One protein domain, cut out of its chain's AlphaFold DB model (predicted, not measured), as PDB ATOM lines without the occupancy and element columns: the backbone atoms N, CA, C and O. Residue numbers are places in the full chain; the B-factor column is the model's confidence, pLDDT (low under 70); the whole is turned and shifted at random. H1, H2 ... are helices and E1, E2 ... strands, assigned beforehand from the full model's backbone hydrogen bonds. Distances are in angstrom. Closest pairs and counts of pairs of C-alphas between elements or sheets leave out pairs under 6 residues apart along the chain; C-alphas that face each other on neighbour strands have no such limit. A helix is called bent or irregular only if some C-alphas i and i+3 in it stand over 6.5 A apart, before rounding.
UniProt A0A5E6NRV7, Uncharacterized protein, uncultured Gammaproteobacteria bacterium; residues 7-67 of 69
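Overview. This is residues 7 to 67 of the 69 residues of an uncharacterized protein of uncultured Gammaproteobacteria bacterium (UniProt A0A5E6NRV7). A long, thin model: a small three-stranded sheet, E1, E2 and E3, sits toward one end, the long helix H1 runs away from it, and a tail with the short helix H2 makes the other end. Residues 19 to 24, in the loop between E2 and E3, stick out beyond the sheet, while H1 grazes the sheet with its residues 32 to 36 and otherwise stands free. The printed part has 61 residues, with three named strands and then two named helices along the chain; the sheet's order is E1, E2, E3, all antiparallel, and the class is mixed, helices and strands. The whole is extended, with a radius of gyration of the C-alphas of 20.8 A and spans of 61 by 23 by 22 A, a rod.

Arrangement. E1, residues 7 to 9, and E2, residues 13 to 16, form a hairpin with a tight link; they are antiparallel at 149 degrees, and N 15 and O 7 are within hydrogen-bond range at 3.4 A. E2 and E3, residues 28 to 31, form a second hairpin, over a long link; they are antiparallel at 143 degrees, with N 14 and O 30 within hydrogen-bond range at 3.2 A. The three strands make a meander, each the antiparallel neighbour of the one before, with E1 and E3 as edge strands; E1 and E3 are apart. H1, residues 32 to 49, follows E3 by a tight link and only grazes the sheet; the closest C-alphas of E2 and H1 are those of Val 13 and Leu 32, 4.8 A apart. H2, residues 62 to 65, is not on the sheet and is apart from H1. In H1, 12 of 14 O i to N i+4 pairs are within hydrogen-bond range; H2 is too short for such a pair.

Along the chain. E1 begins at C-alpha 7, (21.140, -36.099, 23.683), and is 6.2 A long from first to last C-alpha. E2 measures 9.5 A and E3 10.0 A. H1 measures 26.1 A, from C-alpha 32 at (31.746, -36.792, 27.745) to C-alpha 49 at (33.803, -62.798, 28.808). It is neither bent nor irregular, but only just: C-alphas 35 and 38 are 6.3 A apart. H2 measures 5.5 A and ends at C-alpha 65, (29.697, -70.020, 5.440).

Size, cuts and confidence. The two C-alphas farthest apart are those of Asn 22 and Ala 59, 61.3 A. The printed part has no cut. The long links are E2 to E3, with 11 residues, and H1 to H2, with 12. The mean pLDDT of the printed part is 70.3; residues 7 to 27, 49 to 55, 57 to 59 and 64 to 67 are under 70.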
ATOM      1  N   GLY A   7      20.811 -36.547  25.039       64.25
ATOM      2  CA  GLY A   7      21.140 -36.099  23.683       64.25
ATOM      3  C   GLY A   7      22.636 -35.811  23.557       64.25
ATOM      4  O   GLY A   7      23.227 -35.218  24.465       64.25
ATOM      5  N   PHE A   8      23.247 -36.227  22.446       56.53
ATOM      6  CA  PHE A   8      24.644 -35.933  22.127       56.53
ATOM      7  C   PHE A   8      24.722 -34.564  21.442       56.53
ATOM      8  O   PHE A   8      24.243 -34.400  20.322       56.53
ATOM      9  N   GLY A   9      25.274 -33.561  22.129       58.66
ATOM     10  CA  GLY A   9      25.575 -32.268  21.517       58.66
ATOM     11  C   GLY A   9      26.881 -32.321  20.724       58.66
ATOM     12  O   GLY A   9      27.801 -33.046  21.095       58.66
ATOM     13  N   LEU A  10      26.976 -31.504  19.672       59.09
ATOM     14  CA  LEU A  10      28.109 -31.391  18.736       59.09
ATOM     15  C   LEU A  10      29.480 -31.091  19.396       59.09
ATOM     16  O   LEU A  10      30.516 -31.238  18.761       59.09
ATOM     17  N   PHE A  11      29.505 -30.725  20.680       57.84
ATOM     18  CA  PHE A  11      30.704 -30.350  21.437       57.84
ATOM     19  C   PHE A  11      30.994 -31.303  22.600       57.84
ATOM     20  O   PHE A  11      31.029 -30.854  23.734       57.84
ATOM     21  N   GLY A  12      31.157 -32.612  22.383       59.56
ATOM     22  CA  GLY A  12      31.760 -33.510  23.389       59.56
ATOM     23  C   GLY A  12      31.217 -33.404  24.830       59.56
ATOM     24  O   GLY A  12      31.954 -33.629  25.788       59.56
ATOM     25  N   VAL A  13      29.948 -33.030  25.002       64.69
ATOM     26  CA  VAL A  13      29.272 -32.889  26.295       64.69
ATOM     27  C   VAL A  13      27.920 -33.568  26.197       64.69
ATOM     28  O   VAL A  13      27.202 -33.435  25.200       64.69
ATOM     29  N   VAL A  14      27.580 -34.333  27.230       69.56
ATOM     30  CA  VAL A  14      26.304 -35.046  27.287       69.56
ATOM     31  C   VAL A  14      25.324 -34.214  28.094       69.56
ATOM     32  O   VAL A  14      25.533 -33.957  29.280       69.56
ATOM     33  N   PHE A  15      24.229 -33.814  27.451       66.31
ATOM     34  CA  PHE A  15      23.152 -33.096  28.118       66.31
ATOM     35  C   PHE A  15      22.260 -34.083  28.865       66.31
ATOM     36  O   PHE A  15      21.670 -34.991  28.270       66.31
ATOM     37  N   LYS A  16      22.138 -33.900  30.184       64.75
ATOM     38  CA  LYS A  16      21.237 -34.691  31.028       64.75
ATOM     39  C   LYS A  16      20.063 -33.829  31.485       64.75
ATOM     40  O   LYS A  16      20.097 -33.212  32.542       64.75
ATOM     41  N   GLY A  17      18.995 -33.795  30.695       61.59
ATOM     42  CA  GLY A  17      17.755 -33.136  31.107       61.59
ATOM     43  C   GLY A  17      16.961 -33.999  32.096       61.59
ATOM     44  O   GLY A  17      16.703 -35.172  31.826       61.59
ATOM     45  N   ARG A  18      16.535 -33.432  33.234       61.97
ATOM     46  CA  ARG A  18      15.441 -33.986  34.053       61.97
ATOM     47  C   ARG A  18      14.228 -33.072  33.907       61.97
ATOM     48  O   ARG A  18      14.184 -32.012  34.523       61.97
ATOM     49  N   LEU A  19      13.257 -33.488  33.099       57.84
ATOM     50  CA  LEU A  19      11.988 -32.777  32.954       57.84
ATOM     51  C   LEU A  19      11.168 -32.958  34.241       57.84
ATOM     52  O   LEU A  19      10.624 -34.026  34.506       57.84
ATOM     53  N   ASN A  20      11.150 -31.923  35.078       58.91
ATOM     54  CA  ASN A  20      10.222 -31.773  36.195       58.91
ATOM     55  C   ASN A  20       9.114 -30.810  35.754       58.91
ATOM     56  O   ASN A  20       9.421 -29.785  35.152       58.91
ATOM     57  N   ARG A  21       7.854 -31.092  36.101       62.00
ATOM     58  CA  ARG A  21       6.657 -30.325  35.692       62.00
ATOM     59  C   ARG A  21       6.679 -28.837  36.121       62.00
ATOM     60  O   ARG A  21       5.838 -28.072  35.670       62.00
ATOM     61  N   ASN A  22       7.652 -28.423  36.942       61.97
ATOM     62  CA  ASN A  22       7.735 -27.113  37.604       61.97
ATOM     63  C   ASN A  22       8.839 -26.189  37.019       61.97
ATOM     64  O   ASN A  22       9.247 -25.230  37.661       61.97
ATOM     65  N   ASN A  23       9.356 -26.497  35.825       63.81
ATOM     66  CA  ASN A  23       9.932 -25.552  34.851       63.81
ATOM     67  C   ASN A  23      10.941 -24.470  35.300       63.81
ATOM     68  O   ASN A  23      10.881 -23.339  34.837       63.81
ATOM     69  N   HIS A  24      11.995 -24.844  36.020       60.12
ATOM     70  CA  HIS A  24      13.301 -24.227  35.752       60.12
ATOM     71  C   HIS A  24      14.185 -25.282  35.089       60.12
ATOM     72  O   HIS A  24      14.810 -26.107  35.758       60.12
ATOM     73  N   TYR A  25      14.177 -25.310  33.751       63.84
ATOM     74  CA  TYR A  25      15.058 -26.183  32.977       63.84
ATOM     75  C   TYR A  25      16.491 -25.660  33.093       63.84
ATOM     76  O   TYR A  25      16.884 -24.717  32.410       63.84
ATOM     77  N   LYS A  26      17.272 -26.260  33.991       61.59
ATOM     78  CA  LYS A  26      18.723 -26.087  34.025       61.59
ATOM     79  C   LYS A  26      19.354 -27.275  33.297       61.59
ATOM     80  O   LYS A  26      19.325 -28.378  33.847       61.59
ATOM     81  N   PRO A  27      19.903 -27.090  32.085       65.69
ATOM     82  CA  PRO A  27      20.740 -28.115  31.489       65.69
ATOM     83  C   PRO A  27      21.978 -28.287  32.371       65.69
ATOM     84  O   PRO A  27      22.676 -27.319  32.674       65.69
ATOM     85  N   THR A  28      22.231 -29.510  32.821       70.00
ATOM     86  CA  THR A  28      23.493 -29.854  33.472       70.00
ATOM     87  C   THR A  28      24.461 -30.357  32.414       70.00
ATOM     88  O   THR A  28      24.124 -31.232  31.610       70.00
ATOM     89  N   PHE A  29      25.652 -29.767  32.403       72.62
ATOM     90  CA  PHE A  29      26.733 -30.149  31.510       72.62
ATOM     91  C   PHE A  29      27.584 -31.204  32.203       72.62
ATOM     92  O   PHE A  29      28.082 -30.974  33.305       72.62
ATOM     93  N   HIS A  30      27.734 -32.354  31.556       75.50
ATOM     94  CA  HIS A  30      28.632 -33.406  32.007       75.50
ATOM     95  C   HIS A  30      29.718 -33.603  30.946       75.50
ATOM     96  O   HIS A  30      29.379 -33.687  29.756       75.50
ATOM     97  N   PRO A  31      30.999 -33.686  31.346       77.81
ATOM     98  CA  PRO A  31      32.069 -34.087  30.448       77.81
ATOM     99  C   PRO A  31      31.718 -35.414  29.770       77.81
ATOM    100  O   PRO A  31      31.259 -36.351  30.424       77.81
ATOM    101  N   LEU A  32      31.961 -35.531  28.464       79.19
ATOM    102  CA  LEU A  32      31.746 -36.792  27.745       79.19
ATOM    103  C   LEU A  32      32.571 -37.946  28.336       79.19
ATOM    104  O   LEU A  32      32.117 -39.087  28.301       79.19
ATOM    105  N   GLY A  33      33.728 -37.655  28.943       78.75
ATOM    106  CA  GLY A  33      34.543 -38.643  29.656       78.75
ATOM    107  C   GLY A  33      33.764 -39.409  30.730       78.75
ATOM    108  O   GLY A  33      33.846 -40.634  30.775       78.75
ATOM    109  N   ASP A  34      32.917 -38.730  31.506       80.38
ATOM    110  CA  ASP A  34      32.103 -39.362  32.556       80.38
ATOM    111  C   ASP A  34      31.019 -40.287  31.986       80.38
ATOM    112  O   ASP A  34      30.550 -41.205  32.660       80.38
ATOM    113  N   PHE A  35      30.614 -40.068  30.732       79.12
ATOM    114  CA  PHE A  35      29.670 -40.930  30.024       79.12
ATOM    115  C   PHE A  35      30.361 -42.111  29.333       79.12
ATOM    116  O   PHE A  35      29.836 -43.225  29.331       79.12
ATOM    117  N   LEU A  36      31.541 -41.879  28.756       80.94
ATOM    118  CA  LEU A  36      32.300 -42.901  28.042       80.94
ATOM    119  C   LEU A  36      32.994 -43.877  28.990       80.94
ATOM    120  O   LEU A  36      33.052 -45.062  28.680       80.94
ATOM    121  N   ASN A  37      33.478 -43.429  30.149       84.25
ATOM    122  CA  ASN A  37      34.242 -44.271  31.070       84.25
ATOM    123  C   ASN A  37      33.447 -45.502  31.572       84.25
ATOM    124  O   ASN A  37      33.967 -46.617  31.499       84.25
ATOM    125  N   PRO A  38      32.161 -45.381  31.968       84.25
ATOM    126  CA  PRO A  38      31.331 -46.542  32.297       84.25
ATOM    127  C   PRO A  38      31.044 -47.453  31.095       84.25
ATOM    128  O   PRO A  38      31.042 -48.674  31.238       84.25
ATOM    129  N   ALA A  39      30.814 -46.883  29.906       84.12
ATOM    130  CA  ALA A  39      30.560 -47.661  28.693       84.12
ATOM    131  C   ALA A  39      31.798 -48.464  28.266       84.12
ATOM    132  O   ALA A  39      31.686 -49.630  27.892       84.12
ATOM    133  N   LEU A  40      32.984 -47.868  28.391       85.62
ATOM    134  CA  LEU A  40      34.260 -48.507  28.095       85.62
ATOM    135  C   LEU A  40      34.587 -49.600  29.122       85.62
ATOM    136  O   LEU A  40      35.043 -50.678  28.746       85.62
ATOM    137  N   ALA A  41      34.284 -49.364  30.402       87.19
ATOM    138  CA  ALA A  41      34.401 -50.376  31.449       87.19
ATOM    139  C   ALA A  41      33.473 -51.580  31.197       87.19
ATOM    140  O   ALA A  41      33.914 -52.726  31.305       87.19
ATOM    141  N   LEU A  42      32.216 -51.341  30.803       85.12
ATOM    142  CA  LEU A  42      31.267 -52.397  30.429       85.12
ATOM    143  C   LEU A  42      31.706 -53.151  29.168       85.12
ATOM    144  O   LEU A  42      31.633 -54.378  29.132       85.12
ATOM    145  N   LEU A  43      32.214 -52.441  28.159       85.31
ATOM    146  CA  LEU A  43      32.763 -53.051  26.951       85.31
ATOM    147  C   LEU A  43      33.954 -53.954  27.292       85.31
ATOM    148  O   LEU A  43      33.985 -55.110  26.882       85.31
ATOM    149  N   GLY A  44      34.890 -53.477  28.116       85.75
ATOM    150  CA  GLY A  44      36.019 -54.273  28.597       85.75
ATOM    151  C   GLY A  44      35.588 -55.533  29.355       85.75
ATOM    152  O   GLY A  44      36.187 -56.595  29.184       85.75
ATOM    153  N   GLN A  45      34.515 -55.458  30.150       84.62
ATOM    154  CA  GLN A  45      33.937 -56.626  30.824       84.62
ATOM    155  C   GLN A  45      33.297 -57.620  29.844       84.62
ATOM    156  O   GLN A  45      33.482 -58.828  30.001       84.62
ATOM    157  N   GLY A  46      32.565 -57.131  28.840       77.31
ATOM    158  CA  GLY A  46      31.950 -57.963  27.803       77.31
ATOM    159  C   GLY A  46      32.988 -58.653  26.922       77.31
ATOM    160  O   GLY A  46      32.847 -59.833  26.614       77.31
ATOM    161  N   LEU A  47      34.081 -57.958  26.602       77.62
ATOM    162  CA  LEU A  47      35.196 -58.515  25.841       77.62
ATOM    163  C   LEU A  47      35.948 -59.593  26.632       77.62
ATOM    164  O   LEU A  47      36.214 -60.659  26.093       77.62
ATOM    165  N   LYS A  48      36.210 -59.391  27.929       75.19
ATOM    166  CA  LYS A  48      36.844 -60.421  28.779       75.19
ATOM    167  C   LYS A  48      36.037 -61.718  28.889       75.19
ATOM    168  O   LYS A  48      36.620 -62.771  29.124       75.19
ATOM    169  N   LYS A  49      34.709 -61.638  28.771       66.31
ATOM    170  CA  LYS A  49      33.803 -62.798  28.808       66.31
ATOM    171  C   LYS A  49      33.475 -63.353  27.425       66.31
ATOM    172  O   LYS A  49      32.890 -64.427  27.332       66.31
ATOM    173  N   SER A  50      33.808 -62.620  26.369       66.69
ATOM    174  CA  SER A  50      33.586 -63.082  25.014       66.69
ATOM    175  C   SER A  50      34.631 -64.151  24.691       66.69
ATOM    176  O   SER A  50      35.808 -63.983  25.034       66.69
ATOM    177  N   PRO A  51      34.241 -65.255  24.039       67.75
ATOM    178  CA  PRO A  51      35.172 -66.255  23.550       67.75
ATOM    179  C   PRO A  51      35.917 -65.697  22.324       67.75
ATOM    180  O   PRO A  51      35.823 -66.231  21.226       67.75
ATOM    181  N   ILE A  52      36.669 -64.608  22.510       67.19
ATOM    182  CA  ILE A  52      37.373 -63.835  21.469       67.19
ATOM    183  C   ILE A  52      38.398 -64.695  20.717       67.19
ATOM    184  O   ILE A  52      38.792 -64.356  19.607       67.19
ATOM    185  N   GLY A  53      38.799 -65.825  21.303       63.66
ATOM    186  CA  GLY A  53      39.690 -66.808  20.694       63.66
ATOM    187  C   GLY A  53      39.055 -68.165  20.386       63.66
ATOM    188  O   GLY A  53      39.774 -69.052  19.931       63.66
ATOM    189  N   GLN A  54      37.754 -68.381  20.625       67.88
ATOM    190  CA  GLN A  54      37.134 -69.600  20.104       67.88
ATOM    191  C   GLN A  54      36.992 -69.421  18.602       67.88
ATOM    192  O   GLN A  54      36.260 -68.554  18.126       67.88
ATOM    193  N   LYS A  55      37.739 -70.241  17.861       68.19
ATOM    194  CA  LYS A  55      37.571 -70.415  16.424       68.19
ATOM    195  C   LYS A  55      36.089 -70.680  16.192       68.19
ATOM    196  O   LYS A  55      35.588 -71.709  16.638       68.19
ATOM    197  N   LEU A  56      35.393 -69.721  15.583       70.00
ATOM    198  CA  LEU A  56      33.995 -69.879  15.211       70.00
ATOM    199  C   LEU A  56      33.951 -71.130  14.332       70.00
ATOM    200  O   LEU A  56      34.527 -71.127  13.243       70.00
ATOM    201  N   ASP A  57      33.417 -72.233  14.851       69.00
ATOM    202  CA  ASP A  57      33.470 -73.487  14.117       69.00
ATOM    203  C   ASP A  57      32.438 -73.424  12.998       69.00
ATOM    204  O   ASP A  57      31.259 -73.736  13.176       69.00
ATOM    205  N   PHE A  58      32.886 -72.948  11.839       68.31
ATOM    206  CA  PHE A  58      32.070 -72.831  10.639       68.31
ATOM    207  C   PHE A  58      31.453 -74.177  10.231       68.31
ATOM    208  O   PHE A  58      30.419 -74.177   9.565       68.31
ATOM    209  N   ALA A  59      32.022 -75.309  10.672       66.31
ATOM    210  CA  ALA A  59      31.465 -76.638  10.434       66.31
ATOM    211  C   ALA A  59      30.091 -76.844  11.099       66.31
ATOM    212  O   ALA A  59      29.241 -77.525  10.528       66.31
ATOM    213  N   ASN A  60      29.825 -76.204  12.243       72.81
ATOM    214  CA  ASN A  60      28.544 -76.327  12.949       72.81
ATOM    215  C   ASN A  60      27.490 -75.306  12.490       72.81
ATOM    216  O   ASN A  60      26.335 -75.371  12.913       72.81
ATOM    217  N   HIS A  61      27.859 -74.360  11.619       73.75
ATOM    218  CA  HIS A  61      26.991 -73.256  11.203       73.75
ATOM    219  C   HIS A  61      27.024 -73.049   9.677       73.75
ATOM    220  O   HIS A  61      27.546 -72.041   9.189       73.75
ATOM    221  N   PRO A  62      26.419 -73.966   8.895       72.00
ATOM    222  CA  PRO A  62      26.484 -73.966   7.426       72.00
ATOM    223  C   PRO A  62      25.903 -72.704   6.765       72.00
ATOM    224  O   PRO A  62      26.237 -72.377   5.628       72.00
ATOM    225  N   TYR A  63      25.058 -71.958   7.475       73.88
ATOM    226  CA  TYR A  63      24.491 -70.687   7.019       73.88
ATOM    227  C   TYR A  63      25.447 -69.492   7.168       73.88
ATOM    228  O   TYR A  63      25.308 -68.531   6.417       73.88
ATOM    229  N   LEU A  64      26.437 -69.545   8.069       69.88
ATOM    230  CA  LEU A  64      27.468 -68.502   8.191       69.88
ATOM    231  C   LEU A  64      28.514 -68.588   7.070       69.88
ATOM    232  O   LEU A  64      29.047 -67.567   6.649       69.88
ATOM    233  N   CYS A  65      28.759 -69.789   6.542       67.44
ATOM    234  CA  CYS A  65      29.697 -70.020   5.440       67.44
ATOM    235  C   CYS A  65      29.217 -69.398   4.112       67.44
ATOM    236  O   CYS A  65      30.019 -68.926   3.314       67.44
ATOM    237  N   LYS A  66      27.897 -69.322   3.891       65.19
ATOM    238  CA  LYS A  66      27.316 -68.781   2.648       65.19
ATOM    239  C   LYS A  66      27.479 -67.267   2.463       65.19
ATOM    240  O   LYS A  66      27.337 -66.804   1.340       65.19
ATOM    241  N   GLY A  67      27.722 -66.507   3.531       62.22
ATOM    242  CA  GLY A  67      27.827 -65.041   3.473       62.22
ATOM    243  C   GLY A  67      29.256 -64.496   3.407       62.22
ATOM    244  O   GLY A  67      29.426 -63.284   3.351       62.22
TER     245      GLY A  67